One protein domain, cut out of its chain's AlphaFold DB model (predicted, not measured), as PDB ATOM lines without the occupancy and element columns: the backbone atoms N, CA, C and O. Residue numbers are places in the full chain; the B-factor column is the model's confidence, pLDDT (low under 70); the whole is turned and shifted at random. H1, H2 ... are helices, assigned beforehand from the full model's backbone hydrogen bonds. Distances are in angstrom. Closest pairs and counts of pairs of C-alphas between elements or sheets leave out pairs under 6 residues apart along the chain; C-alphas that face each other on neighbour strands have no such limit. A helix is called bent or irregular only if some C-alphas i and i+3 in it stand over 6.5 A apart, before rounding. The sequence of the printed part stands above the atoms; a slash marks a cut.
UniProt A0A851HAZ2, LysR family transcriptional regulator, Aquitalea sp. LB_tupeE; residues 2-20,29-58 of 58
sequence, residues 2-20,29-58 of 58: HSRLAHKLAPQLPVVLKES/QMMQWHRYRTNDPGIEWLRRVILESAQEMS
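What this domain is: This is residues 2 to 20 and 29 to 58 of the 58 residues of the protein "LysR family transcriptional regulator" of Aquitalea sp. LB_tupeE (UniProt A0A851HAZ2). The long helix H2 and the unnamed stretch of residues 29 to 40 make an open U, the stretch folding back beside the helix. Beyond the open end of the U sits a second piece, H1, with residues 13 to 20 folding back beside it. The 49 printed residues include two named helices, H1 then H2, and no named strand; the class is all helix. The whole is extended, with a radius of gyration of the C-alphas of 15.9 A and spans of 44 by 22 by 16 A, only just a rod.

How they stand to each other: H2, residues 41 to 56, and H1, residues 2 to 12, are apart. Every O i to N i+4 pair is within hydrogen-bond range in H2, but 5 of 7 in H1. Residues 35 to 42 stand free, and so do residues 9 to 14, of which 9 to 12 belong to H1.

Where its parts are: H2 runs 22.9 A from C-alpha 41 at (106.078, 82.992, 112.565) to C-alpha 56 at (99.123, 100.262, 125.828). H1 begins at C-alpha 2, (109.525, 110.441, 123.052), and measures 15.6 A from first to last C-alpha; it is irregular, but only just, with C-alphas 8 and 11 lying 6.9 A apart.

The domain as a whole: The two C-alphas farthest apart, of Pro 14 and Tyr 36, are 44.6 A apart. Residues 21 to 28 are not printed; C-alphas 20 and 29 are 19.2 A apart across this cut, which falls in the link from H1 to H2. Mean pLDDT of the printed part is 92.5, and residue 58, the chain's last, is under 70.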
ATOM      1  N   HIS A   2     108.539 109.839 122.130       78.88
ATOM      2  CA  HIS A   2     109.525 110.441 123.052       78.88
ATOM      3  C   HIS A   2     108.964 111.516 123.990       78.88
ATOM      4  O   HIS A   2     109.163 111.405 125.193       78.88
ATOM      5  N   SER A   3     108.197 112.488 123.483       87.56
ATOM      6  CA  SER A   3     107.553 113.490 124.350       87.56
ATOM      7  C   SER A   3     106.603 112.837 125.365       87.56
ATOM      8  O   SER A   3     106.682 113.113 126.555       87.56
ATOM      9  N   ARG A   4     105.767 111.888 124.932       86.06
ATOM     10  CA  ARG A   4     104.839 111.170 125.820       86.06
ATOM     11  C   ARG A   4     105.566 110.400 126.930       86.06
ATOM     12  O   ARG A   4     105.189 110.505 128.092       86.06
ATOM     13  N   LEU A   5     106.619 109.658 126.580       88.69
ATOM     14  CA  LEU A   5     107.430 108.920 127.551       88.69
ATOM     15  C   LEU A   5     108.127 109.873 128.527       88.69
ATOM     16  O   LEU A   5     108.101 109.638 129.731       88.69
ATOM     17  N   ALA A   6     108.693 110.964 128.011       91.06
ATOM     18  CA  ALA A   6     109.328 111.998 128.812       91.06
ATOM     19  C   ALA A   6     108.351 112.581 129.844       91.06
ATOM     20  O   ALA A   6     108.679 112.623 131.024       91.06
ATOM     21  N   HIS A   7     107.122 112.925 129.443       92.12
ATOM     22  CA  HIS A   7     106.092 113.423 130.363       92.12
ATOM     23  C   HIS A   7     105.648 112.376 131.398       92.12
ATOM     24  O   HIS A   7     105.410 112.727 132.549       92.12
ATOM     25  N   LYS A   8     105.570 111.088 131.029       90.88
ATOM     26  CA  LYS A   8     105.184 110.004 131.953       90.88
ATOM     27  C   LYS A   8     106.271 109.687 132.989       90.88
ATOM     28  O   LYS A   8     105.953 109.323 134.120       90.88
ATOM     29  N   LEU A   9     107.544 109.789 132.602       92.31
ATOM     30  CA  LEU A   9     108.683 109.418 133.447       92.31
ATOM     31  C   LEU A   9     109.306 110.593 134.203       92.31
ATOM     32  O   LEU A   9     109.897 110.359 135.251       92.31
ATOM     33  N   ALA A  10     109.168 111.834 133.728       96.00
ATOM     34  CA  ALA A  10     109.721 113.007 134.408       96.00
ATOM     35  C   ALA A  10     109.310 113.118 135.891       96.00
ATOM     36  O   ALA A  10     110.179 113.428 136.697       96.00
ATOM     37  N   PRO A  11     108.068 112.791 136.312       94.94
ATOM     38  CA  PRO A  11     107.708 112.791 137.734       94.94
ATOM     39  C   PRO A  11     108.424 111.723 138.577       94.94
ATOM     40  O   PRO A  11     108.439 111.815 139.799       94.94
ATOM     41  N   GLN A  12     108.973 110.687 137.938       96.69
ATOM     42  CA  GLN A  12     109.574 109.514 138.584       96.69
ATOM     43  C   GLN A  12     111.110 109.566 138.590       96.69
ATOM     44  O   GLN A  12     111.756 108.684 139.150       96.69
ATOM     45  N   LEU A  13     111.703 110.571 137.944       95.94
ATOM     46  CA  LEU A  13     113.141 110.690 137.722       95.94
ATOM     47  C   LEU A  13     113.611 112.103 138.104       95.94
ATOM     48  O   LEU A  13     112.855 113.058 137.940       95.94
ATOM     49  N   PRO A  14     114.864 112.291 138.551       96.50
ATOM     50  CA  PRO A  14     115.408 113.614 138.867       96.50
ATOM     51  C   PRO A  14     115.822 114.370 137.590       96.50
ATOM     52  O   PRO A  14     116.981 114.741 137.413       96.50
ATOM     53  N   VAL A  15     114.885 114.561 136.659       95.44
ATOM     54  CA  VAL A  15     115.105 115.218 135.362       95.44
ATOM     55  C   VAL A  15     114.069 116.313 135.127       95.44
ATOM     56  O   VAL A  15     112.957 116.260 135.644       95.44
ATOM     57  N   VAL A  16     114.421 117.306 134.311       94.88
ATOM     58  CA  VAL A  16     113.527 118.408 133.927       94.88
ATOM     59  C   VAL A  16     113.358 118.409 132.413       94.88
ATOM     60  O   VAL A  16     114.339 118.302 131.679       94.88
ATOM     61  N   LEU A  17     112.120 118.560 131.941       95.00
ATOM     62  CA  LEU A  17     111.823 118.706 130.517       95.00
ATOM     63  C   LEU A  17     112.010 120.164 130.083       95.00
ATOM     64  O   LEU A  17     111.605 121.092 130.785       95.00
ATOM     65  N   LYS A  18     112.639 120.364 128.925       94.06
ATOM     66  CA  LYS A  18     112.866 121.673 128.305       94.06
ATOM     67  C   LYS A  18     112.472 121.608 126.836       94.06
ATOM     68  O   LYS A  18     112.652 120.573 126.196       94.06
ATOM     69  N   GLU A  19     111.969 122.724 126.322       91.44
ATOM     70  CA  GLU A  19     111.728 122.891 124.892       91.44
ATOM     71  C   GLU A  19     113.043 122.825 124.109       91.44
ATOM     72  O   GLU A  19     114.096 123.257 124.590       91.44
ATOM     73  N   SER A  20     112.978 122.278 122.895       91.00
ATOM     74  CA  SER A  20     114.145 122.225 122.017       91.00
ATOM     75  C   SER A  20     114.519 123.640 121.561       91.00
ATOM     76  O   SER A  20     113.645 124.370 121.090       91.00
ATOM     77  N   GLN A  29     108.804 106.506 114.065       89.44
ATOM     78  CA  GLN A  29     109.318 105.192 114.459       89.44
ATOM     79  C   GLN A  29     108.787 104.139 113.496       89.44
ATOM     80  O   GLN A  29     107.587 104.093 113.230       89.44
ATOM     81  N   MET A  30     109.681 103.294 112.992       92.94
ATOM     82  CA  MET A  30     109.330 102.212 112.084       92.94
ATOM     83  C   MET A  30     109.919 100.902 112.574       92.94
ATOM     84  O   MET A  30     111.027 100.851 113.101       92.94
ATOM     85  N   MET A  31     109.162  99.838 112.355       94.81
ATOM     86  CA  MET A  31     109.613  98.479 112.568       94.81
ATOM     87  C   MET A  31     110.122  97.935 111.241       94.81
ATOM     88  O   MET A  31     109.419  97.999 110.235       94.81
ATOM     89  N   GLN A  32     111.347  97.421 111.239       96.19
ATOM     90  CA  GLN A  32     112.006  96.925 110.038       96.19
ATOM     91  C   GLN A  32     112.375  95.458 110.220       96.19
ATOM     92  O   GLN A  32     112.797  95.034 111.293       96.19
ATOM     93  N   TRP A  33     112.216  94.682 109.154       96.31
ATOM     94  CA  TRP A  33     112.626  93.285 109.086       96.31
ATOM     95  C   TRP A  33     113.056  92.953 107.660       96.31
ATOM     96  O   TRP A  33     112.717  93.643 106.697       96.31
ATOM     97  N   HIS A  34     113.818  91.874 107.516       95.88
ATOM     98  CA  HIS A  34     114.253  91.417 106.206       95.88
ATOM     99  C   HIS A  34     113.069  90.844 105.410       95.88
ATOM    100  O   HIS A  34     112.338  89.997 105.923       95.88
ATOM    101  N   ARG A  35     112.918  91.215 104.128       94.69
ATOM    102  CA  ARG A  35     111.772  90.797 103.288       94.69
ATOM    103  C   ARG A  35     111.537  89.279 103.257       94.69
ATOM    104  O   ARG A  35     110.397  88.832 103.316       94.69
ATOM    105  N   TYR A  36     112.614  88.486 103.231       96.25
ATOM    106  CA  TYR A  36     112.558  87.011 103.229       96.25
ATOM    107  C   TYR A  36     112.049  86.391 104.536       96.25
ATOM    108  O   TYR A  36     111.868  85.183 104.603       96.25
ATOM    109  N   ARG A  37     111.830  87.195 105.576       94.31
ATOM    110  CA  ARG A  37     111.330  86.745 106.876       94.31
ATOM    111  C   ARG A  37     109.958  87.339 107.196       94.31
ATOM    112  O   ARG A  37     109.551  87.371 108.347       94.31
ATOM    113  N   THR A  38     109.245  87.820 106.177       94.06
ATOM    114  CA  THR A  38     107.899  88.386 106.354       94.06
ATOM    115  C   THR A  38     106.917  87.354 106.903       94.06
ATOM    116  O   THR A  38     106.136  87.705 107.778       94.06
ATOM    117  N   ASN A  39     107.028  86.105 106.438       94.44
ATOM    118  CA  ASN A  39     106.175  84.984 106.849       94.44
ATOM    119  C   ASN A  39     106.848  84.105 107.916       94.44
ATOM    120  O   ASN A  39     106.506  82.936 108.073       94.44
ATOM    121  N   ASP A  40     107.890  84.615 108.576       97.31
ATOM    122  CA  ASP A  40     108.503  83.915 109.697       97.31
ATOM    123  C   ASP A  40     107.574  84.035 110.916       97.31
ATOM    124  O   ASP A  40     107.334  85.163 111.361       97.31
ATOM    125  N   PRO A  41     107.061  82.924 111.481       97.75
ATOM    126  CA  PRO A  41     106.078  82.992 112.565       97.75
ATOM    127  C   PRO A  41     106.605  83.695 113.822       97.75
ATOM    128  O   PRO A  41     105.847  84.347 114.541       97.75
ATOM    129  N   GLY A  42     107.914  83.600 114.085       97.75
ATOM    130  CA  GLY A  42     108.555  84.283 115.206       97.75
ATOM    131  C   GLY A  42     108.602  85.795 114.999       97.75
ATOM    132  O   GLY A  42     108.284  86.553 115.917       97.75
ATOM    133  N   ILE A  43     108.932  86.248 113.784       97.25
ATOM    134  CA  ILE A  43     108.865  87.672 113.436       97.25
ATOM    135  C   ILE A  43     107.420  88.161 113.460       97.25
ATOM    136  O   ILE A  43     107.159  89.207 114.041       97.25
ATOM    137  N   GLU A  44     106.462  87.444 112.878       97.44
ATOM    138  CA  GLU A  44     105.039  87.809 112.948       97.44
ATOM    139  C   GLU A  44     104.557  88.006 114.386       97.44
ATOM    140  O   GLU A  44     103.977  89.048 114.704       97.44
ATOM    141  N   TRP A  45     104.865  87.049 115.263       97.56
ATOM    142  CA  TRP A  45     104.547  87.146 116.681       97.56
ATOM    143  C   TRP A  45     105.194  88.374 117.331       97.56
ATOM    144  O   TRP A  45     104.494  89.169 117.958       97.56
ATOM    145  N   LEU A  46     106.500  88.582 117.140       97.62
ATOM    146  CA  LEU A  46     107.213  89.696 117.765       97.62
ATOM    147  C   LEU A  46     106.684  91.054 117.286       97.62
ATOM    148  O   LEU A  46     106.500  91.968 118.091       97.62
ATOM    149  N   ARG A  47     106.407  91.192 115.984       96.44
ATOM    150  CA  ARG A  47     105.826  92.419 115.424       96.44
ATOM    151  C   ARG A  47     104.488  92.736 116.088       96.44
ATOM    152  O   ARG A  47     104.252  93.885 116.456       96.44
ATOM    153  N   ARG A  48     103.646  91.721 116.291       96.69
ATOM    154  CA  ARG A  48     102.367  91.868 116.989       96.69
ATOM    155  C   ARG A  48     102.552  92.306 118.444       96.69
ATOM    156  O   ARG A  48     101.957  93.304 118.828       96.69
ATOM    157  N   VAL A  49     103.432  91.650 119.202       97.19
ATOM    158  CA  VAL A  49     103.723  92.013 120.605       97.19
ATOM    159  C   VAL A  49     104.177  93.469 120.733       97.19
ATOM    160  O   VAL A  49     103.712  94.192 121.613       97.19
ATOM    161  N   ILE A  50     105.063  93.929 119.844       95.62
ATOM    162  CA  ILE A  50     105.545  95.316 119.869       95.62
ATOM    163  C   ILE A  50     104.406  96.299 119.560       95.62
ATOM    164  O   ILE A  50     104.323  97.347 120.199       95.62
ATOM    165  N   LEU A  51     103.531  95.983 118.599       94.06
ATOM    166  CA  LEU A  51     102.386  96.833 118.259       94.06
ATOM    167  C   LEU A  51     101.365  96.907 119.400       94.06
ATOM    168  O   LEU A  51     100.927  98.006 119.732       94.06
ATOM    169  N   GLU A  52     101.031  95.771 120.014       95.69
ATOM    170  CA  GLU A  52     100.144  95.691 121.185       95.69
ATOM    171  C   GLU A  52     100.718  96.529 122.346       95.69
ATOM    172  O   GLU A  52     100.062  97.440 122.847       95.69
ATOM    173  N   SER A  53     102.001  96.343 122.675       92.69
ATOM    174  CA  SER A  53     102.679  97.111 123.734       92.69
ATOM    175  C   SER A  53     102.716  98.618 123.440       92.69
ATOM    176  O   SER A  53     102.564  99.452 124.332       92.69
ATOM    177  N   ALA A  54     102.920  99.003 122.175       88.94
ATOM    178  CA  ALA A  54     102.939 100.410 121.783       88.94
ATOM    179  C   ALA A  54     101.565 101.080 121.960       88.94
ATOM    180  O   ALA A  54     101.515 102.268 122.300       88.94
ATOM    181  N   GLN A  55     100.471 100.336 121.762       87.00
ATOM    182  CA  GLN A  55      99.107 100.812 122.002       87.00
ATOM    183  C   GLN A  55      98.843 101.028 123.493       87.00
ATOM    184  O   GLN A  55      98.349 102.088 123.853       87.00
ATOM    185  N   GLU A  56      99.263 100.110 124.367       84.50
ATOM    186  CA  GLU A  56      99.123 100.262 125.828       84.50
ATOM    187  C   GLU A  56      99.887 101.472 126.389       84.50
ATOM    188  O   GLU A  56      99.552 102.027 127.438       84.50
ATOM    189  N   MET A  57     100.938 101.898 125.691       72.06
ATOM    190  CA  MET A  57     101.714 103.079 126.052       72.06
ATOM    191  C   MET A  57     101.137 104.394 125.510       72.06
ATOM    192  O   MET A  57     101.759 105.426 125.782       72.06
ATOM    193  N   SER A  58     100.076 104.369 124.691       61.16
ATOM    194  CA  SER A  58      99.487 105.530 123.990       61.16
ATOM    195  C   SER A  58      98.571 106.346 124.883       61.16
ATOM    196  O   SER A  58      98.760 107.583 124.852       61.16
TER     197      SER A  58